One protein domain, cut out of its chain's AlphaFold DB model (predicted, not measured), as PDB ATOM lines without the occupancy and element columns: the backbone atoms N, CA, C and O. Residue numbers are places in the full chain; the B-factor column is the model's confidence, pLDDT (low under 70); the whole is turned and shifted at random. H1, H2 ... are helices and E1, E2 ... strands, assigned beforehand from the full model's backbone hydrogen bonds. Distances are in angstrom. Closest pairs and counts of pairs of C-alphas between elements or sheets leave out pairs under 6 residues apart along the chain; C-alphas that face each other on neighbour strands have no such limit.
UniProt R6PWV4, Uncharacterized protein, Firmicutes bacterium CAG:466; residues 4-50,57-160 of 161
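AT A GLANCE: This is residues 4 to 50 and 57 to 160 of the 161 residues of an uncharacterized protein of Firmicutes bacterium CAG:466 (UniProt R6PWV4). What shape stands out first? A twisted sheet of seven strands, built along the long strand E7, curls round helix H2, while the shorter helix H1 packs across E7, apart from H2. E4 and E6 lie along the first part of E7, with E1 beside E6; E5 lies along its last part, with E3 and then E2 beyond. What is printed, and in what order? The printed part has 151 residues with two named helices and seven named strands: along the chain H1 comes first, then the strands E1 to E4, then H2, then the strands E5 to E7; its class is mixed, helices and strands, and in the branched sheet the neighbours E3 and E5 are parallel and the other neighbour pairs antiparallel. How large is it? It is compact, with a radius of gyration of the C-alphas of 16.7 A, and elongated in outline, spanning 52 by 33 by 32 A.

IN THESE COORDINATES: Where are the strands? E7 is residues 145 to 160, 45.1 A long, ending at C-alpha 160 (6.099, -7.014, -64.653). E4 is residues 71 to 79, 26.4 A, and E5 residues 115 to 122, 22.5 A; E1 is residues 27 to 30, E2 43 to 49, E3 57 to 63 and E6 125 to 131. Where are the helices? H1 is residues 4 to 13, beginning at C-alpha 4 (9.550, -7.963, -34.326), and H2 is residues 84 to 98, 20.8 A long.

HOW THE PARTS SIT: How is the sheet joined? On one side of E7 lies E4, with N 75 and O 149 at 2.9 A; on the other side lie E6, with N 148 and O 128 at 2.8 A, and E5, with N 156 and O 119 at 2.8 A. E5 runs on into E6 at 57 degrees, and E6 and E7 form a hairpin. Which strands lie beyond? E1 is beside E6, with N 30 and O 125 at 2.8 A; E3 is beside E5, with N 60 and O 118 at 2.9 A; E2 is beside E3, with N 46 and O 59 at 2.9 A. Where are the helices? H2 is on the sheet, its closest C-alphas to E7 being Ala 90 and Ala 149, 5.2 A apart; 10 of its 11 O i to N i+4 pairs are within hydrogen-bond range, as is every such pair in H1. H1 is on the sheet at a height of 7.2 A, only just over E7, on which 3 of its C-alphas fall, and across it at 75 degrees on the local plane.

THE WHOLE: What are the extremes? The two C-alphas farthest apart, those of Pro 141 and Val 160, are 52.6 A apart. Where is the cut? Residues 51 to 56 are not printed, and C-alphas 50 and 57 are 9.0 A apart across it. Which links are long, and where is confidence low? H1 to E1, E1 to E2, H2 to E5 and E6 to E7 are long links; pLDDT is under 70 at residues 110 to 114.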
ATOM      1  N   SER A   4       9.252  -6.564 -33.977       97.31
ATOM      2  CA  SER A   4       9.550  -7.963 -34.326       97.31
ATOM      3  C   SER A   4       9.358  -8.943 -33.165       97.31
ATOM      4  O   SER A   4       8.649  -9.941 -33.334       97.31
ATOM      5  N   ILE A   5       9.950  -8.677 -31.990       96.50
ATOM      6  CA  ILE A   5       9.786  -9.549 -30.811       96.50
ATOM      7  C   ILE A   5       8.315  -9.660 -30.404       96.50
ATOM      8  O   ILE A   5       7.823 -10.773 -30.224       96.50
ATOM      9  N   GLU A   6       7.612  -8.533 -30.255       95.88
ATOM     10  CA  GLU A   6       6.217  -8.513 -29.789       95.88
ATOM     11  C   GLU A   6       5.302  -9.301 -30.730       95.88
ATOM     12  O   GLU A   6       4.521 -10.146 -30.287       95.88
ATOM     13  N   TYR A   7       5.463  -9.083 -32.035       96.31
ATOM     14  CA  TYR A   7       4.729  -9.804 -33.062       96.31
ATOM     15  C   TYR A   7       4.977 -11.321 -32.993       96.31
ATOM     16  O   TYR A   7       4.025 -12.105 -32.987       96.31
ATOM     17  N   ILE A   8       6.241 -11.754 -32.911       95.75
ATOM     18  CA  ILE A   8       6.577 -13.184 -32.871       95.75
ATOM     19  C   ILE A   8       6.073 -13.829 -31.575       95.75
ATOM     20  O   ILE A   8       5.481 -14.910 -31.639       95.75
ATOM     21  N   LYS A   9       6.264 -13.178 -30.418       94.69
ATOM     22  CA  LYS A   9       5.774 -13.680 -29.125       94.69
ATOM     23  C   LYS A   9       4.267 -13.890 -29.160       94.69
ATOM     24  O   LYS A   9       3.820 -15.012 -28.933       94.69
ATOM     25  N   SER A  10       3.510 -12.867 -29.568       94.19
ATOM     26  CA  SER A  10       2.051 -12.966 -29.685       94.19
ATOM     27  C   SER A  10       1.632 -14.134 -30.576       94.19
ATOM     28  O   SER A  10       0.682 -14.847 -30.260       94.19
ATOM     29  N   ARG A  11       2.337 -14.354 -31.688       92.81
ATOM     30  CA  ARG A  11       1.981 -15.399 -32.649       92.81
ATOM     31  C   ARG A  11       2.251 -16.810 -32.126       92.81
ATOM     32  O   ARG A  11       1.479 -17.726 -32.409       92.81
ATOM     33  N   ILE A  12       3.328 -16.988 -31.359       92.88
ATOM     34  CA  ILE A  12       3.649 -18.255 -30.688       92.88
ATOM     35  C   ILE A  12       2.656 -18.532 -29.556       92.88
ATOM     36  O   ILE A  12       2.113 -19.633 -29.491       92.88
ATOM     37  N   GLU A  13       2.369 -17.539 -28.711       92.25
ATOM     38  CA  GLU A  13       1.415 -17.670 -27.598       92.25
ATOM     39  C   GLU A  13       0.011 -18.046 -28.089       92.25
ATOM     40  O   GLU A  13      -0.624 -18.945 -27.533       92.25
ATOM     41  N   ASN A  14      -0.439 -17.427 -29.184       91.06
ATOM     42  CA  ASN A  14      -1.737 -17.706 -29.798       91.06
ATOM     43  C   ASN A  14      -1.761 -18.992 -30.645       91.06
ATOM     44  O   ASN A  14      -2.830 -19.410 -31.086       91.06
ATOM     45  N   LYS A  15      -0.605 -19.640 -30.872       86.00
ATOM     46  CA  LYS A  15      -0.440 -20.795 -31.782       86.00
ATOM     47  C   LYS A  15      -0.934 -20.519 -33.208       86.00
ATOM     48  O   LYS A  15      -1.451 -21.402 -33.899       86.00
ATOM     49  N   ASP A  16      -0.740 -19.292 -33.678       82.94
ATOM     50  CA  ASP A  16      -1.223 -18.821 -34.975       82.94
ATOM     51  C   ASP A  16      -0.360 -19.374 -36.121       82.94
ATOM     52  O   ASP A  16       0.649 -18.789 -36.533       82.94
ATOM     53  N   ASN A  17      -0.786 -20.519 -36.665       72.62
ATOM     54  CA  ASN A  17      -0.090 -21.272 -37.719       72.62
ATOM     55  C   ASN A  17       1.343 -21.694 -37.336       72.62
ATOM     56  O   ASN A  17       2.215 -21.817 -38.196       72.62
ATOM     57  N   THR A  18       1.587 -21.938 -36.047       80.44
ATOM     58  CA  THR A  18       2.860 -22.447 -35.527       80.44
ATOM     59  C   THR A  18       2.630 -23.372 -34.332       80.44
ATOM     60  O   THR A  18       1.733 -23.144 -33.528       80.44
ATOM     61  N   ASN A  19       3.455 -24.417 -34.215       82.12
ATOM     62  CA  ASN A  19       3.506 -25.322 -33.056       82.12
ATOM     63  C   ASN A  19       4.822 -25.161 -32.281       82.12
ATOM     64  O   ASN A  19       5.276 -26.090 -31.619       82.12
ATOM     65  N   MET A  20       5.497 -24.024 -32.450       86.62
ATOM     66  CA  MET A  20       6.753 -23.765 -31.761       86.62
ATOM     67  C   MET A  20       6.506 -23.577 -30.268       86.62
ATOM     68  O   MET A  20       5.605 -22.851 -29.863       86.62
ATOM     69  N   GLU A  21       7.351 -24.210 -29.470       85.44
ATOM     70  CA  GLU A  21       7.442 -24.006 -28.031       85.44
ATOM     71  C   GLU A  21       8.851 -23.472 -27.779       85.44
ATOM     72  O   GLU A  21       9.823 -24.216 -27.907       85.44
ATOM     73  N   LEU A  22       8.956 -22.164 -27.541       86.94
ATOM     74  CA  LEU A  22      10.211 -21.475 -27.244       86.94
ATOM     75  C   LEU A  22      10.120 -20.878 -25.840       86.94
ATOM     76  O   LEU A  22       9.079 -20.321 -25.483       86.94
ATOM     77  N   SER A  23      11.204 -20.955 -25.065       85.19
ATOM     78  CA  SER A  23      11.348 -20.097 -23.879       85.19
ATOM     79  C   SER A  23      11.388 -18.625 -24.301       85.19
ATOM     80  O   SER A  23      11.881 -18.337 -25.385       85.19
ATOM     81  N   PHE A  24      10.909 -17.702 -23.457       82.94
ATOM     82  CA  PHE A  24      10.983 -16.248 -23.663       82.94
ATOM     83  C   PHE A  24      12.140 -15.559 -22.920       82.94
ATOM     84  O   PHE A  24      12.155 -14.327 -22.856       82.94
ATOM     85  N   ASP A  25      13.077 -16.334 -22.368       84.88
ATOM     86  CA  ASP A  25      14.096 -15.839 -21.434       84.88
ATOM     87  C   ASP A  25      15.224 -15.050 -22.118       84.88
ATOM     88  O   ASP A  25      15.589 -13.980 -21.633       84.88
ATOM     89  N   ASP A  26      15.752 -15.547 -23.242       89.31
ATOM     90  CA  ASP A  26      16.903 -14.951 -23.941       89.31
ATOM     91  C   ASP A  26      16.562 -14.624 -25.400       89.31
ATOM     92  O   ASP A  26      16.862 -15.378 -26.327       89.31
ATOM     93  N   TRP A  27      15.815 -13.531 -25.578       94.50
ATOM     94  CA  TRP A  27      15.382 -13.025 -26.881       94.50
ATOM     95  C   TRP A  27      16.039 -11.691 -27.152       94.50
ATOM     96  O   TRP A  27      15.920 -10.761 -26.350       94.50
ATOM     97  N   TYR A  28      16.629 -11.553 -28.329       94.88
ATOM     98  CA  TYR A  28      17.163 -10.280 -28.773       94.88
ATOM     99  C   TYR A  28      16.995 -10.106 -30.283       94.88
ATOM    100  O   TYR A  28      16.671 -11.041 -31.015       94.88
ATOM    101  N   GLU A  29      17.163  -8.870 -30.744       96.31
ATOM    102  CA  GLU A  29      16.996  -8.506 -32.147       96.31
ATOM    103  C   GLU A  29      18.341  -8.241 -32.819       96.31
ATOM    104  O   GLU A  29      19.230  -7.603 -32.253       96.31
ATOM    105  N   VAL A  30      18.460  -8.692 -34.064       94.88
ATOM    106  CA  VAL A  30      19.591  -8.443 -34.955       94.88
ATOM    107  C   VAL A  30      19.082  -7.711 -36.191       94.88
ATOM    108  O   VAL A  30      18.118  -8.144 -36.830       94.88
ATOM    109  N   SER A  31      19.752  -6.611 -36.544       94.06
ATOM    110  CA  SER A  31      19.450  -5.871 -37.773       94.06
ATOM    111  C   SER A  31      19.727  -6.750 -39.002       94.06
ATOM    112  O   SER A  31      20.810  -7.346 -39.094       94.06
ATOM    113  N   PRO A  32      18.805  -6.822 -39.981       93.94
ATOM    114  CA  PRO A  32      19.051  -7.523 -41.237       93.94
ATOM    115  C   PRO A  32      20.182  -6.887 -42.062       93.94
ATOM    116  O   PRO A  32      20.724  -7.547 -42.947       93.94
ATOM    117  N   GLU A  33      20.597  -5.654 -41.754       92.62
ATOM    118  CA  GLU A  33      21.724  -4.956 -42.397       92.62
ATOM    119  C   GLU A  33      23.070  -5.675 -42.217       92.62
ATOM    120  O   GLU A  33      24.001  -5.473 -42.994       92.62
ATOM    121  N   HIS A  34      23.192  -6.557 -41.220       90.94
ATOM    122  CA  HIS A  34      24.373  -7.413 -41.087       90.94
ATOM    123  C   HIS A  34      24.485  -8.464 -42.206       90.94
ATOM    124  O   HIS A  34      25.567  -9.008 -42.428       90.94
ATOM    125  N   PHE A  35      23.385  -8.752 -42.909       92.19
ATOM    126  CA  PHE A  35      23.292  -9.804 -43.927       92.19
ATOM    127  C   PHE A  35      22.903  -9.268 -45.310       92.19
ATOM    128  O   PHE A  35      23.217  -9.895 -46.321       92.19
ATOM    129  N   LEU A  36      22.229  -8.119 -45.364       91.50
ATOM    130  CA  LEU A  36      21.752  -7.469 -46.581       91.50
ATOM    131  C   LEU A  36      22.301  -6.047 -46.683       91.50
ATOM    132  O   LEU A  36      22.503  -5.368 -45.681       91.50
ATOM    133  N   LYS A  37      22.506  -5.581 -47.916       91.44
ATOM    134  CA  LYS A  37      22.836  -4.181 -48.187       91.44
ATOM    135  C   LYS A  37      21.575  -3.459 -48.621       91.44
ATOM    136  O   LYS A  37      21.004  -3.822 -49.645       91.44
ATOM    137  N   PHE A  38      21.191  -2.441 -47.867       90.62
ATOM    138  CA  PHE A  38      20.061  -1.589 -48.198       90.62
ATOM    139  C   PHE A  38      20.540  -0.255 -48.775       90.62
ATOM    140  O   PHE A  38      21.617   0.233 -48.423       90.62
ATOM    141  N   ASP A  39      19.759   0.296 -49.697       91.94
ATOM    142  CA  ASP A  39      19.927   1.650 -50.213       91.94
ATOM    143  C   ASP A  39      19.326   2.707 -49.263       91.94
ATOM    144  O   ASP A  39      18.882   2.402 -48.154       91.94
ATOM    145  N   GLU A  40      19.330   3.971 -49.693       89.69
ATOM    146  CA  GLU A  40      18.793   5.103 -48.923       89.69
ATOM    147  C   GLU A  40      17.278   4.987 -48.653       89.69
ATOM    148  O   GLU A  40      16.783   5.540 -47.670       89.69
ATOM    149  N   ASP A  41      16.559   4.220 -49.479       88.94
ATOM    150  CA  ASP A  41      15.129   3.928 -49.338       88.94
ATOM    151  C   ASP A  41      14.874   2.648 -48.514       88.94
ATOM    152  O   ASP A  41      13.742   2.164 -48.451       88.94
ATOM    153  N   HIS A  42      15.909   2.099 -47.865       90.06
ATOM    154  CA  HIS A  42      15.877   0.844 -47.109       90.06
ATOM    155  C   HIS A  42      15.471  -0.370 -47.957       90.06
ATOM    156  O   HIS A  42      14.817  -1.299 -47.470       90.06
ATOM    157  N   LYS A  43      15.875  -0.386 -49.232       93.50
ATOM    158  CA  LYS A  43      15.613  -1.485 -50.165       93.50
ATOM    159  C   LYS A  43      16.881  -2.228 -50.553       93.50
ATOM    160  O   LYS A  43      17.946  -1.654 -50.743       93.50
ATOM    161  N   SER A  44      16.744  -3.538 -50.697       91.88
ATOM    162  CA  SER A  44      17.750  -4.449 -51.229       91.88
ATOM    163  C   SER A  44      17.132  -5.198 -52.401       91.88
ATOM    164  O   SER A  44      16.116  -5.872 -52.233       91.88
ATOM    165  N   ILE A  45      17.750  -5.114 -53.577       89.62
ATOM    166  CA  ILE A  45      17.262  -5.769 -54.794       89.62
ATOM    167  C   ILE A  45      18.214  -6.903 -55.176       89.62
ATOM    168  O   ILE A  45      19.431  -6.723 -55.222       89.62
ATOM    169  N   SER A  46      17.653  -8.075 -55.461       87.12
ATOM    170  CA  SER A  46      18.368  -9.237 -55.983       87.12
ATOM    171  C   SER A  46      17.679  -9.728 -57.249       87.12
ATOM    172  O   SER A  46      16.469  -9.932 -57.251       87.12
ATOM    173  N   ASN A  47      18.447  -9.908 -58.321       85.06
ATOM    174  CA  ASN A  47      17.940 -10.375 -59.606       85.06
ATOM    175  C   ASN A  47      18.474 -11.773 -59.895       85.06
ATOM    176  O   ASN A  47      19.678 -12.016 -59.792       85.06
ATOM    177  N   PHE A  48      17.573 -12.661 -60.295       80.31
ATOM    178  CA  PHE A  48      17.886 -13.991 -60.785       80.31
ATOM    179  C   PHE A  48      17.453 -14.077 -62.238       80.31
ATOM    180  O   PHE A  48      16.281 -13.892 -62.563       80.31
ATOM    181  N   THR A  49      18.415 -14.366 -63.101       76.50
ATOM    182  CA  THR A  49      18.187 -14.544 -64.530       76.50
ATOM    183  C   THR A  49      18.684 -15.927 -64.916       76.50
ATOM    184  O   THR A  49      19.750 -16.343 -64.455       76.50
ATOM    185  N   ASP A  50      17.897 -16.663 -65.695       72.44
ATOM    186  CA  ASP A  50      18.345 -17.941 -66.245       72.44
ATOM    187  C   ASP A  50      19.310 -17.739 -67.426       72.44
ATOM    188  O   ASP A  50      19.404 -16.653 -68.000       72.44
ATOM    189  N   ILE A  57      13.552 -12.962 -62.491       83.69
ATOM    190  CA  ILE A  57      12.969 -12.896 -61.157       83.69
ATOM    191  C   ILE A  57      13.672 -11.779 -60.397       83.69
ATOM    192  O   ILE A  57      14.846 -11.897 -60.043       83.69
ATOM    193  N   GLU A  58      12.922 -10.725 -60.095       90.00
ATOM    194  CA  GLU A  58      13.369  -9.665 -59.202       90.00
ATOM    195  C   GLU A  58      12.830  -9.931 -57.794       90.00
ATOM    196  O   GLU A  58      11.632 -10.142 -57.592       90.00
ATOM    197  N   ILE A  59      13.718  -9.900 -56.806       91.88
ATOM    198  CA  ILE A  59      13.382  -9.948 -55.387       91.88
ATOM    199  C   ILE A  59      13.745  -8.598 -54.782       91.88
ATOM    200  O   ILE A  59      14.917  -8.249 -54.665       91.88
ATOM    201  N   GLU A  60      12.729  -7.849 -54.376       94.75
ATOM    202  CA  GLU A  60      12.868  -6.590 -53.652       94.75
ATOM    203  C   GLU A  60      12.582  -6.840 -52.171       94.75
ATOM    204  O   GLU A  60      11.505  -7.307 -51.801       94.75
ATOM    205  N   ILE A  61      13.544  -6.519 -51.314       96.44
ATOM    206  CA  ILE A  61      13.424  -6.612 -49.861       96.44
ATOM    207  C   ILE A  61      13.443  -5.194 -49.304       96.44
ATOM    208  O   ILE A  61      14.433  -4.491 -49.455       96.44
ATOM    209  N   THR A  62      12.366  -4.785 -48.645       97.06
ATOM    210  CA  THR A  62      12.275  -3.534 -47.888       97.06
ATOM    211  C   THR A  62      12.456  -3.832 -46.403       97.06
ATOM    212  O   THR A  62      11.810  -4.742 -45.877       97.06
ATOM    213  N   TYR A  63      13.308  -3.076 -45.723       97.19
ATOM    214  CA  TYR A  63      13.438  -3.142 -44.272       97.19
ATOM    215  C   TYR A  63      12.516  -2.112 -43.609       97.19
ATOM    216  O   TYR A  63      12.670  -0.911 -43.806       97.19
ATOM    217  N   ASP A  64      11.551  -2.601 -42.829       97.06
ATOM    218  CA  ASP A  64      10.649  -1.792 -42.008       97.06
ATOM    219  C   ASP A  64      10.419  -2.509 -40.662       97.06
ATOM    220  O   ASP A  64       9.631  -3.460 -40.586       97.06
ATOM    221  N   PRO A  65      11.108  -2.093 -39.584       95.94
ATOM    222  CA  PRO A  65      10.983  -2.728 -38.276       95.94
ATOM    223  C   PRO A  65       9.638  -2.444 -37.583       95.94
ATOM    224  O   PRO A  65       9.351  -3.068 -36.561       95.94
ATOM    225  N   GLU A  66       8.816  -1.523 -38.096       97.06
ATOM    226  CA  GLU A  66       7.535  -1.120 -37.496       97.06
ATOM    227  C   GLU A  66       6.311  -1.617 -38.284       97.06
ATOM    228  O   GLU A  66       5.171  -1.319 -37.902       97.06
ATOM    229  N   ALA A  67       6.528  -2.397 -39.346       97.00
ATOM    230  CA  ALA A  67       5.471  -2.951 -40.178       97.00
ATOM    231  C   ALA A  67       4.536  -3.909 -39.412       97.00
ATOM    232  O   ALA A  67       4.913  -4.566 -38.439       97.00
ATOM    233  N   ASP A  68       3.296  -4.027 -39.891       96.50
ATOM    234  CA  ASP A  68       2.316  -4.981 -39.365       96.50
ATOM    235  C   ASP A  68       2.493  -6.342 -40.065       96.50
ATOM    236  O   ASP A  68       1.876  -6.638 -41.091       96.50
ATOM    237  N   PHE A  69       3.414  -7.149 -39.538       95.88
ATOM    238  CA  PHE A  69       3.856  -8.405 -40.151       95.88
ATOM    239  C   PHE A  69       2.749  -9.467 -40.288       95.88
ATOM    240  O   PHE A  69       1.832  -9.567 -39.472       95.88
ATOM    241  N   GLU A  70       2.868 -10.330 -41.304       94.00
ATOM    242  CA  GLU A  70       1.821 -11.299 -41.667       94.00
ATOM    243  C   GLU A  70       2.183 -12.758 -41.415       94.00
ATOM    244  O   GLU A  70       1.288 -13.587 -41.233       94.00
ATOM    245  N   TYR A  71       3.469 -13.099 -41.448       93.56
ATOM    246  CA  TYR A  71       4.008 -14.394 -41.024       93.56
ATOM    247  C   TYR A  71       5.483 -14.234 -40.626       93.56
ATOM    248  O   TYR A  71       5.964 -13.110 -40.477       93.56
ATOM    249  N   PHE A  72       6.189 -15.333 -40.374       94.81
ATOM    250  CA  PHE A  72       7.636 -15.329 -40.174       94.81
ATOM    251  C   PHE A  72       8.255 -16.608 -40.748       94.81
ATOM    252  O   PHE A  72       7.579 -17.629 -40.888       94.81
ATOM    253  N   THR A  73       9.541 -16.556 -41.084       95.19
ATOM    254  CA  THR A  73      10.364 -17.743 -41.366       95.19
ATOM    255  C   THR A  73      11.291 -18.017 -40.189       95.19
ATOM    256  O   THR A  73      11.564 -17.113 -39.404       95.19
ATOM    257  N   THR A  74      11.782 -19.248 -40.056       95.69
ATOM    258  CA  THR A  74      12.666 -19.641 -38.950       95.69
ATOM    259  C   THR A  74      13.838 -20.491 -39.405       95.69
ATOM    260  O   THR A  74      13.760 -21.179 -40.423       95.69
ATOM    261  N   SER A  75      14.921 -20.498 -38.638       96.44
ATOM    262  CA  SER A  75      16.001 -21.483 -38.724       96.44
ATOM    263  C   SER A  75      16.471 -21.802 -37.313       96.44
ATOM    264  O   SER A  75      16.620 -20.889 -36.508       96.44
ATOM    265  N   SER A  76      16.732 -23.074 -37.023       94.44
ATOM    266  CA  SER A  76      17.235 -23.500 -35.717       94.44
ATOM    267  C   SER A  76      18.410 -24.443 -35.874       94.44
ATOM    268  O   SER A  76      18.453 -25.233 -36.821       94.44
ATOM    269  N   GLU A  77      19.316 -24.411 -34.907       92.81
ATOM    270  CA  GLU A  77      20.433 -25.340 -34.820       92.81
ATOM    271  C   GLU A  77      20.787 -25.611 -33.360       92.81
ATOM    272  O   GLU A  77      20.667 -24.735 -32.509       92.81
ATOM    273  N   LYS A  78      21.202 -26.847 -33.079       92.38
ATOM    274  CA  LYS A  78      21.762 -27.231 -31.785       92.38
ATOM    275  C   LYS A  78      23.276 -27.112 -31.852       92.38
ATOM    276  O   LYS A  78      23.875 -27.641 -32.789       92.38
ATOM    277  N   HIS A  79      23.883 -26.479 -30.864       90.56
ATOM    278  CA  HIS A  79      25.315 -26.216 -30.850       90.56
ATOM    279  C   HIS A  79      25.853 -26.100 -29.423       90.56
ATOM    280  O   HIS A  79      25.168 -26.392 -28.447       90.56
ATOM    281  N   ASP A  80      27.126 -25.743 -29.331       87.88
ATOM    282  CA  ASP A  80      27.948 -25.712 -28.127       87.88
ATOM    283  C   ASP A  80      28.091 -24.314 -27.503       87.88
ATOM    284  O   ASP A  80      29.035 -24.058 -26.760       87.88
ATOM    285  N   GLY A  81      27.184 -23.399 -27.853       84.00
ATOM    286  CA  GLY A  81      27.229 -21.985 -27.464       84.00
ATOM    287  C   GLY A  81      28.162 -21.085 -28.265       84.00
ATOM    288  O   GLY A  81      28.374 -19.929 -27.902       84.00
ATOM    289  N   SER A  82      28.712 -21.558 -29.388       89.00
ATOM    290  CA  SER A  82      29.460 -20.675 -30.289       89.00
ATOM    291  C   SER A  82      28.541 -19.669 -31.008       89.00
ATOM    292  O   SER A  82      27.664 -20.057 -31.778       89.00
ATOM    293  N   ILE A  83      28.823 -18.370 -30.858       86.06
ATOM    294  CA  ILE A  83      28.050 -17.255 -31.455       86.06
ATOM    295  C   ILE A  83      27.923 -17.317 -32.991       86.06
ATOM    296  O   ILE A  83      27.024 -16.723 -33.582       86.06
ATOM    297  N   CYS A  84      28.808 -18.047 -33.677       89.88
ATOM    298  CA  CYS A  84      28.702 -18.241 -35.124       89.88
ATOM    299  C   CYS A  84      27.388 -18.923 -35.526       89.88
ATOM    300  O   CYS A  84      26.842 -18.595 -36.575       89.88
ATOM    301  N   TYR A  85      26.847 -19.812 -34.687       91.50
ATOM    302  CA  TYR A  85      25.585 -20.499 -34.964       91.50
ATOM    303  C   TYR A  85      24.375 -19.555 -34.918       91.50
ATOM    304  O   TYR A  85      23.432 -19.738 -35.693       91.50
ATOM    305  N   GLU A  86      24.433 -18.504 -34.096       92.94
ATOM    306  CA  GLU A  86      23.437 -17.424 -34.066       92.94
ATOM    307  C   GLU A  86      23.403 -16.684 -35.405       92.94
ATOM    308  O   GLU A  86      22.361 -16.607 -36.070       92.94
ATOM    309  N   ALA A  87      24.575 -16.225 -35.856       93.25
ATOM    310  CA  ALA A  87      24.730 -15.547 -37.138       93.25
ATOM    311  C   ALA A  87      24.338 -16.447 -38.321       93.25
ATOM    312  O   ALA A  87      23.688 -15.987 -39.259       93.25
ATOM    313  N   GLU A  88      24.678 -17.738 -38.277       95.12
ATOM    314  CA  GLU A  88      24.277 -18.702 -39.303       95.12
ATOM    315  C   GLU A  88      22.761 -18.905 -39.354       95.12
ATOM    316  O   GLU A  88      22.185 -18.914 -40.444       95.12
ATOM    317  N   CYS A  89      22.087 -19.040 -38.208       96.31
ATOM    318  CA  CYS A  89      20.632 -19.182 -38.177       96.31
ATOM    319  C   CYS A  89      19.934 -17.931 -38.721       96.31
ATOM    320  O   CYS A  89      19.001 -18.046 -39.526       96.31
ATOM    321  N   ALA A  90      20.408 -16.744 -38.336       96.44
ATOM    322  CA  ALA A  90      19.905 -15.473 -38.846       96.44
ATOM    323  C   ALA A  90      20.112 -15.354 -40.367       96.44
ATOM    324  O   ALA A  90      19.159 -15.104 -41.110       96.44
ATOM    325  N   HIS A  91      21.321 -15.650 -40.852       96.06
ATOM    326  CA  HIS A  91      21.640 -15.636 -42.278       96.06
ATOM    327  C   HIS A  91      20.777 -16.627 -43.074       96.06
ATOM    328  O   HIS A  91      20.254 -16.284 -44.133       96.06
ATOM    329  N   ARG A  92      20.539 -17.839 -42.552       97.06
ATOM    330  CA  ARG A  92      19.664 -18.831 -43.201       97.06
ATOM    331  C   ARG A  92      18.222 -18.338 -43.341       97.06
ATOM    332  O   ARG A  92      17.566 -18.702 -44.315       97.06
ATOM    333  N   CYS A  93      17.713 -17.514 -42.423       97.06
ATOM    334  CA  CYS A  93      16.387 -16.906 -42.583       97.06
ATOM    335  C   CYS A  93      16.341 -15.957 -43.787       97.06
ATOM    336  O   CYS A  93      15.410 -16.036 -44.588       97.06
ATOM    337  N   VAL A  94      17.372 -15.123 -43.948       95.69
ATOM    338  CA  VAL A  94      17.524 -14.214 -45.095       95.69
ATOM    339  C   VAL A  94      17.678 -14.995 -46.402       95.69
ATOM    340  O   VAL A  94      16.977 -14.710 -47.372       95.69
ATOM    341  N   LEU A  95      18.519 -16.033 -46.426       94.75
ATOM    342  CA  LEU A  95      18.695 -16.882 -47.608       94.75
ATOM    343  C   LEU A  95      17.377 -17.511 -48.061       94.75
ATOM    344  O   LEU A  95      17.084 -17.510 -49.250       94.75
ATOM    345  N   LYS A  96      16.521 -17.965 -47.137       95.00
ATOM    346  CA  LYS A  96      15.203 -18.506 -47.505       95.00
ATOM    347  C   LYS A  96      14.307 -17.480 -48.215       95.00
ATOM    348  O   LYS A  96      13.445 -17.895 -48.985       95.00
ATOM    349  N   ILE A  97      14.463 -16.178 -47.958       93.12
ATOM    350  CA  ILE A  97      13.762 -15.116 -48.702       93.12
ATOM    351  C   ILE A  97      14.338 -14.996 -50.112       93.12
ATOM    352  O   ILE A  97      13.584 -15.056 -51.078       93.12
ATOM    353  N   LEU A  98      15.665 -14.900 -50.225       90.62
ATOM    354  CA  LEU A  98      16.367 -14.792 -51.510       90.62
ATOM    355  C   LEU A  98      16.151 -16.020 -52.408       90.62
ATOM    356  O   LEU A  98      16.128 -15.910 -53.624       90.62
ATOM    357  N   GLU A  99      15.953 -17.195 -51.817       89.31
ATOM    358  CA  GLU A  99      15.639 -18.437 -52.530       89.31
ATOM    359  C   GLU A  99      14.132 -18.632 -52.769       89.31
ATOM    360  O   GLU A  99      13.714 -19.709 -53.195       89.31
ATOM    361  N   LEU A 100      13.295 -17.647 -52.418       87.44
ATOM    362  CA  LEU A 100      11.831 -17.726 -52.476       87.44
ATOM    363  C   LEU A 100      11.244 -18.933 -51.723       87.44
ATOM    364  O   LEU A 100      10.114 -19.331 -51.965       87.44
ATOM    365  N   LYS A 101      11.946 -19.515 -50.746       88.69
ATOM    366  CA  LYS A 101      11.457 -20.654 -49.938       88.69
ATOM    367  C   LYS A 101      10.422 -20.252 -48.884       88.69
ATOM    368  O   LYS A 101       9.943 -21.100 -48.135       88.69
ATOM    369  N   THR A 102      10.087 -18.966 -48.808       84.00
ATOM    370  CA  THR A 102       9.171 -18.383 -47.817       84.00
ATOM    371  C   THR A 102       7.919 -17.773 -48.434       84.00
ATOM    372  O   THR A 102       7.176 -17.120 -47.708       84.00
ATOM    373  N   TYR A 103       7.666 -17.934 -49.739       77.81
ATOM    374  CA  TYR A 103       6.476 -17.345 -50.359       77.81
ATOM    375  C   TYR A 103       5.191 -17.841 -49.677       77.81
ATOM    376  O   TYR A 103       5.028 -19.027 -49.364       77.81
ATOM    377  N   ASN A 104       4.259 -16.920 -49.441       77.25
ATOM    378  CA  ASN A 104       2.967 -17.266 -48.869       77.25
ATOM    379  C   ASN A 104       2.095 -17.913 -49.954       77.25
ATOM    380  O   ASN A 104       1.618 -17.231 -50.854       77.25
ATOM    381  N   LYS A 105       1.854 -19.226 -49.848       73.75
ATOM    382  CA  LYS A 105       1.034 -19.996 -50.803       73.75
ATOM    383  C   LYS A 105      -0.412 -19.509 -50.927       73.75
ATOM    384  O   LYS A 105      -1.058 -19.805 -51.925       73.75
ATOM    385  N   ASN A 106      -0.920 -18.783 -49.929       75.25
ATOM    386  CA  ASN A 106      -2.253 -18.183 -49.997       75.25
ATOM    387  C   ASN A 106      -2.289 -16.967 -50.935       75.25
ATOM    388  O   ASN A 106      -3.364 -16.558 -51.366       75.25
ATOM    389  N   ILE A 107      -1.129 -16.396 -51.269       74.69
ATOM    390  CA  ILE A 107      -1.007 -15.358 -52.288       74.69
ATOM    391  C   ILE A 107      -0.915 -16.061 -53.637       74.69
ATOM    392  O   ILE A 107       0.068 -16.738 -53.939       74.69
ATOM    393  N   LYS A 108      -1.977 -15.931 -54.437       71.25
ATOM    394  CA  LYS A 108      -2.038 -16.526 -55.771       71.25
ATOM    395  C   LYS A 108      -0.983 -15.862 -56.657       71.25
ATOM    396  O   LYS A 108      -1.144 -14.707 -57.041       71.25
ATOM    397  N   ILE A 109       0.075 -16.599 -56.980       74.31
ATOM    398  CA  ILE A 109       1.033 -16.188 -58.008       74.31
ATOM    399  C   ILE A 109       0.316 -16.314 -59.363       74.31
ATOM    400  O   ILE A 109      -0.296 -17.358 -59.620       74.31
ATOM    401  N   PRO A 110       0.309 -15.268 -60.204       69.25
ATOM    402  CA  PRO A 110      -0.327 -15.313 -61.519       69.25
ATOM    403  C   PRO A 110       0.224 -16.455 -62.382       69.25
ATOM    404  O   PRO A 110       1.433 -16.668 -62.432       69.25
ATOM    405  N   GLU A 111      -0.664 -17.198 -63.047       64.25
ATOM    406  CA  GLU A 111      -0.304 -18.340 -63.899       64.25
ATOM    407  C   GLU A 111       0.423 -17.873 -65.174       64.25
ATOM    408  O   GLU A 111      -0.077 -16.992 -65.872       64.25
ATOM    409  N   GLY A 112       1.572 -18.478 -65.495       64.50
ATOM    410  CA  GLY A 112       2.329 -18.214 -66.725       64.50
ATOM    411  C   GLY A 112       3.848 -18.321 -66.551       64.50
ATOM    412  O   GLY A 112       4.338 -18.559 -65.452       64.50
ATOM    413  N   TYR A 113       4.583 -18.156 -67.655       55.50
ATOM    414  CA  TYR A 113       5.989 -17.745 -67.632       55.50
ATOM    415  C   TYR A 113       5.993 -16.229 -67.829       55.50
ATOM    416  O   TYR A 113       5.501 -15.749 -68.851       55.50
ATOM    417  N   GLY A 114       6.472 -15.482 -66.843       64.12
ATOM    418  CA  GLY A 114       6.507 -14.025 -66.884       64.12
ATOM    419  C   GLY A 114       7.627 -13.476 -66.014       64.12
ATOM    420  O   GLY A 114       8.202 -14.200 -65.199       64.12
ATOM    421  N   ASN A 115       7.927 -12.194 -66.195       74.75
ATOM    422  CA  ASN A 115       8.833 -11.476 -65.310       74.75
ATOM    423  C   ASN A 115       8.073 -11.154 -64.025       74.75
ATOM    424  O   ASN A 115       7.037 -10.483 -64.050       74.75
ATOM    425  N   TYR A 116       8.559 -11.666 -62.902       82.94
ATOM    426  CA  TYR A 116       7.909 -11.478 -61.610       82.94
ATOM    427  C   TYR A 116       8.765 -10.598 -60.722       82.94
ATOM    428  O   TYR A 116       9.977 -10.795 -60.609       82.94
ATOM    429  N   LYS A 117       8.096  -9.680 -60.026       88.88
ATOM    430  CA  LYS A 117       8.680  -8.939 -58.919       88.88
ATOM    431  C   LYS A 117       8.095  -9.453 -57.612       88.88
ATOM    432  O   LYS A 117       6.916  -9.252 -57.308       88.88
ATOM    433  N   PHE A 118       8.922 -10.138 -56.835       91.19
ATOM    434  CA  PHE A 118       8.594 -10.590 -55.491       91.19
ATOM    435  C   PHE A 118       9.030  -9.533 -54.488       91.19
ATOM    436  O   PHE A 118      10.207  -9.196 -54.399       91.19
ATOM    437  N   LYS A 119       8.071  -9.009 -53.728       93.88
ATOM    438  CA  LYS A 119       8.313  -7.968 -52.734       93.88
ATOM    439  C   LYS A 119       8.186  -8.549 -51.339       93.88
ATOM    440  O   LYS A 119       7.153  -9.122 -50.989       93.88
ATOM    441  N   TYR A 120       9.225  -8.364 -50.543       95.88
ATOM    442  CA  TYR A 120       9.269  -8.723 -49.138       95.88
ATOM    443  C   TYR A 120       9.441  -7.459 -48.304       95.88
ATOM    444  O   TYR A 120      10.329  -6.662 -48.579       95.88
ATOM    445  N   THR A 121       8.636  -7.297 -47.259       97.12
ATOM    446  CA  THR A 121       8.928  -6.350 -46.175       97.12
ATOM    447  C   THR A 121       9.336  -7.154 -44.955       97.12
ATOM    448  O   THR A 121       8.610  -8.070 -44.562       97.12
ATOM    449  N   ILE A 122      10.494  -6.846 -44.379       97.69
ATOM    450  CA  ILE A 122      11.046  -7.565 -43.231       97.69
ATOM    451  C   ILE A 122      11.303  -6.631 -42.058       97.69
ATOM    452  O   ILE A 122      11.655  -5.468 -42.248       97.69
ATOM    453  N   GLY A 123      11.160  -7.170 -40.851       97.94
ATOM    454  CA  GLY A 123      11.586  -6.505 -39.624       97.94
ATOM    455  C   GLY A 123      12.981  -6.933 -39.186       97.94
ATOM    456  O   GLY A 123      13.740  -7.549 -39.937       97.94
ATOM    457  N   ASN A 124      13.289  -6.668 -37.918       97.94
ATOM    458  CA  ASN A 124      14.463  -7.235 -37.265       97.94
ATOM    459  C   ASN A 124      14.360  -8.755 -37.134       97.94
ATOM    460  O   ASN A 124      13.274  -9.293 -36.896       97.94
ATOM    461  N   ILE A 125      15.505  -9.428 -37.247       97.94
ATOM    462  CA  ILE A 125      15.628 -10.864 -37.001       97.94
ATOM    463  C   ILE A 125      15.633 -11.065 -35.488       97.94
ATOM    464  O   ILE A 125      16.449 -10.477 -34.789       97.94
ATOM    465  N   VAL A 126      14.741 -11.903 -34.982       97.69
ATOM    466  CA  VAL A 126      14.694 -12.281 -33.570       97.69
ATOM    467  C   VAL A 126      15.520 -13.539 -33.378       97.69
ATOM    468  O   VAL A 126      15.292 -14.530 -34.070       97.69
ATOM    469  N   VAL A 127      16.464 -13.509 -32.447       96.50
ATOM    470  CA  VAL A 127      17.265 -14.669 -32.057       96.50
ATOM    471  C   VAL A 127      16.858 -15.102 -30.659       96.50
ATOM    472  O   VAL A 127      16.602 -14.268 -29.790       96.50
ATOM    473  N   VAL A 128      16.755 -16.416 -30.487       95.38
ATOM    474  CA  VAL A 128      16.361 -17.076 -29.249       95.38
ATOM    475  C   VAL A 128      17.359 -18.169 -28.936       95.38
ATOM    476  O   VAL A 128      17.508 -19.094 -29.738       95.38
ATOM    477  N   ASN A 129      17.966 -18.096 -27.759       93.12
ATOM    478  CA  ASN A 129      18.863 -19.129 -27.262       93.12
ATOM    479  C   ASN A 129      18.186 -19.910 -26.137       93.12
ATOM    480  O   ASN A 129      17.647 -19.350 -25.183       93.12
ATOM    481  N   GLU A 130      18.181 -21.233 -26.268       92.44
ATOM    482  CA  GLU A 130      17.600 -22.138 -25.284       92.44
ATOM    483  C   GLU A 130      18.666 -23.118 -24.790       92.44
ATOM    484  O   GLU A 130      19.272 -23.836 -25.586       92.44
ATOM    485  N   TYR A 131      18.833 -23.209 -23.471       88.81
ATOM    486  CA  TYR A 131      19.716 -24.178 -22.823       88.81
ATOM    487  C   TYR A 131      18.889 -25.285 -22.174       88.81
ATOM    488  O   TYR A 131      18.107 -25.021 -21.262       88.81
ATOM    489  N   ASP A 132      19.048 -26.527 -22.630       85.75
ATOM    490  CA  ASP A 132      18.287 -27.661 -22.099       85.75
ATOM    491  C   ASP A 132      19.006 -28.990 -22.380       85.75
ATOM    492  O   ASP A 132      19.506 -29.235 -23.482       85.75
ATOM    493  N   GLU A 133      19.016 -29.895 -21.398       84.31
ATOM    494  CA  GLU A 133      19.579 -31.243 -21.547       84.31
ATOM    495  C   GLU A 133      18.902 -32.035 -22.676       84.31
ATOM    496  O   GLU A 133      19.545 -32.862 -23.320       84.31
ATOM    497  N   LYS A 134      17.633 -31.742 -23.000       84.81
ATOM    498  CA  LYS A 134      16.925 -32.367 -24.132       84.81
ATOM    499  C   LYS A 134      17.571 -32.067 -25.489       84.81
ATOM    500  O   LYS A 134      17.272 -32.733 -26.486       84.81
ATOM    501  N   PHE A 135      18.407 -31.032 -25.574       83.12
ATOM    502  CA  PHE A 135      19.110 -30.698 -26.807       83.12
ATOM    503  C   PHE A 135      20.385 -31.512 -26.998       83.12
ATOM    504  O   PHE A 135      20.756 -31.734 -28.154       83.12
ATOM    505  N   VAL A 136      20.956 -32.040 -25.914       84.56
ATOM    506  CA  VAL A 136      22.208 -32.794 -25.903       84.56
ATOM    507  C   VAL A 136      22.168 -33.962 -26.884       84.56
ATOM    508  O   VAL A 136      21.223 -34.752 -26.920       84.56
ATOM    509  N   ASN A 137      23.220 -34.077 -27.691       79.44
ATOM    510  CA  ASN A 137      23.441 -35.235 -28.542       79.44
ATOM    511  C   ASN A 137      24.311 -36.250 -27.789       79.44
ATOM    512  O   ASN A 137      25.344 -35.882 -27.234       79.44
ATOM    513  N   THR A 138      23.933 -37.530 -27.805       80.81
ATOM    514  CA  THR A 138      24.690 -38.619 -27.167       80.81
ATOM    515  C   THR A 138      26.158 -38.649 -27.605       80.81
ATOM    516  O   THR A 138      27.036 -38.895 -26.782       80.81
ATOM    517  N   ASP A 139      26.433 -38.337 -28.876       82.25
ATOM    518  CA  ASP A 139      27.792 -38.330 -29.434       82.25
ATOM    519  C   ASP A 139      28.544 -37.012 -29.175       82.25
ATOM    520  O   ASP A 139      29.764 -36.940 -29.333       82.25
ATOM    521  N   LYS A 140      27.822 -35.949 -28.799       79.94
ATOM    522  CA  LYS A 140      28.362 -34.609 -28.533       79.94
ATOM    523  C   LYS A 140      27.676 -34.012 -27.298       79.94
ATOM    524  O   LYS A 140      26.804 -33.154 -27.435       79.94
ATOM    525  N   PRO A 141      28.062 -34.445 -26.084       79.44
ATOM    526  CA  PRO A 141      27.378 -34.067 -24.848       79.44
ATOM    527  C   PRO A 141      27.403 -32.560 -24.550       79.44
ATOM    528  O   PRO A 141      26.607 -32.068 -23.757       79.44
ATOM    529  N   TRP A 142      28.308 -31.823 -25.193       80.31
ATOM    530  CA  TRP A 142      28.449 -30.379 -25.060       80.31
ATOM    531  C   TRP A 142      27.474 -29.570 -25.938       80.31
ATOM    532  O   TRP A 142      27.492 -28.350 -25.860       80.31
ATOM    533  N   THR A 143      26.623 -30.199 -26.765       84.38
ATOM    534  CA  THR A 143      25.619 -29.483 -27.582       84.38
ATOM    535  C   THR A 143      24.281 -29.336 -26.849       84.38
ATOM    536  O   THR A 143      23.273 -29.915 -27.261       84.38
ATOM    537  N   ASN A 144      24.281 -28.641 -25.714       89.06
ATOM    538  CA  ASN A 144      23.095 -28.434 -24.873       89.06
ATOM    539  C   ASN A 144      22.362 -27.112 -25.157       89.06
ATOM    540  O   ASN A 144      21.371 -26.818 -24.491       89.06
ATOM    541  N   GLU A 145      22.833 -26.339 -26.134       91.06
ATOM    542  CA  GLU A 145      22.208 -25.095 -26.558       91.06
ATOM    543  C   GLU A 145      21.506 -25.267 -27.907       91.06
ATOM    544  O   GLU A 145      21.956 -26.015 -28.784       91.06
ATOM    545  N   LYS A 146      20.387 -24.567 -28.078       93.00
ATOM    546  CA  LYS A 146      19.680 -24.430 -29.342       93.00
ATOM    547  C   LYS A 146      19.428 -22.954 -29.627       93.00
ATOM    548  O   LYS A 146      18.620 -22.326 -28.949       93.00
ATOM    549  N   THR A 147      20.022 -22.464 -30.706       94.88
ATOM    550  CA  THR A 147      19.652 -21.193 -31.325       94.88
ATOM    551  C   THR A 147      18.422 -21.398 -32.201       94.88
ATOM    552  O   THR A 147      18.334 -22.363 -32.969       94.88
ATOM    553  N   THR A 148      17.491 -20.451 -32.160       96.12
ATOM    554  CA  THR A 148      16.443 -20.275 -33.167       96.12
ATOM    555  C   THR A 148      16.387 -18.820 -33.616       96.12
ATOM    556  O   THR A 148      16.101 -17.937 -32.819       96.12
ATOM    557  N   ALA A 149      16.606 -18.577 -34.906       97.31
ATOM    558  CA  ALA A 149      16.354 -17.288 -35.534       97.31
ATOM    559  C   ALA A 149      14.960 -17.276 -36.174       97.31
ATOM    560  O   ALA A 149      14.544 -18.267 -36.784       97.31
ATOM    561  N   LEU A 150      14.256 -16.153 -36.058       97.38
ATOM    562  CA  LEU A 150      12.931 -15.912 -36.613       97.38
ATOM    563  C   LEU A 150      12.921 -14.553 -37.317       97.38
ATOM    564  O   LEU A 150      13.303 -13.544 -36.734       97.38
ATOM    565  N   LEU A 151      12.470 -14.513 -38.567       97.69
ATOM    566  CA  LEU A 151      12.407 -13.285 -39.361       97.69
ATOM    567  C   LEU A 151      10.951 -13.003 -39.747       97.69
ATOM    568  O   LEU A 151      10.378 -13.804 -40.496       97.69
ATOM    569  N   PRO A 152      10.338 -11.921 -39.231       97.31
ATOM    570  CA  PRO A 152       8.967 -11.550 -39.556       97.31
ATOM    571  C   PRO A 152       8.872 -10.903 -40.941       97.31
ATOM    572  O   PRO A 152       9.772 -10.179 -41.365       97.31
ATOM    573  N   ILE A 153       7.799 -11.234 -41.666       96.62
ATOM    574  CA  ILE A 153       7.683 -11.002 -43.108       96.62
ATOM    575  C   ILE A 153       6.269 -10.535 -43.487       96.62
ATOM    576  O   ILE A 153       5.262 -11.048 -42.987       96.62
ATOM    577  N   ILE A 154       6.217  -9.618 -44.453       95.56
ATOM    578  CA  ILE A 154       5.095  -9.385 -45.370       95.56
ATOM    579  C   ILE A 154       5.570  -9.779 -46.772       95.56
ATOM    580  O   ILE A 154       6.689  -9.444 -47.155       95.56
ATOM    581  N   PHE A 155       4.737 -10.476 -47.543       94.00
ATOM    582  CA  PHE A 155       5.083 -10.901 -48.902       94.00
ATOM    583  C   PHE A 155       4.026 -10.465 -49.906       94.00
ATOM    584  O   PHE A 155       2.832 -10.577 -49.637       94.00
ATOM    585  N   ARG A 156       4.458  -9.992 -51.073       91.62
ATOM    586  CA  ARG A 156       3.611  -9.629 -52.212       91.62
ATOM    587  C   ARG A 156       4.276 -10.079 -53.514       91.62
ATOM    588  O   ARG A 156       5.488 -10.264 -53.576       91.62
ATOM    589  N   CYS A 157       3.473 -10.241 -54.559       88.69
ATOM    590  CA  CYS A 157       3.936 -10.603 -55.894       88.69
ATOM    591  C   CYS A 157       3.261  -9.693 -56.922       88.69
ATOM    592  O   CYS A 157       2.049  -9.478 -56.849       88.69
ATOM    593  N   GLU A 158       4.047  -9.170 -57.857       84.75
ATOM    594  CA  GLU A 158       3.601  -8.342 -58.975       84.75
ATOM    595  C   GLU A 158       4.086  -8.953 -60.296       84.75
ATOM    596  O   GLU A 158       5.201  -9.477 -60.374       84.75
ATOM    597  N   VAL A 159       3.242  -8.892 -61.328       77.62
ATOM    598  CA  VAL A 159       3.648  -9.191 -62.710       77.62
ATOM    599  C   VAL A 159       4.281  -7.935 -63.282       77.62
ATOM    600  O   VAL A 159       3.730  -6.847 -63.113       77.62
ATOM    601  N   VAL A 160       5.422  -8.093 -63.940       74.00
ATOM    602  CA  VAL A 160       6.099  -7.014 -64.653       74.00
ATOM    603  C   VAL A 160       5.882  -7.237 -66.148       74.00
ATOM    604  O   VAL A 160       6.174  -8.324 -66.650       74.00
TER     605      VAL A 160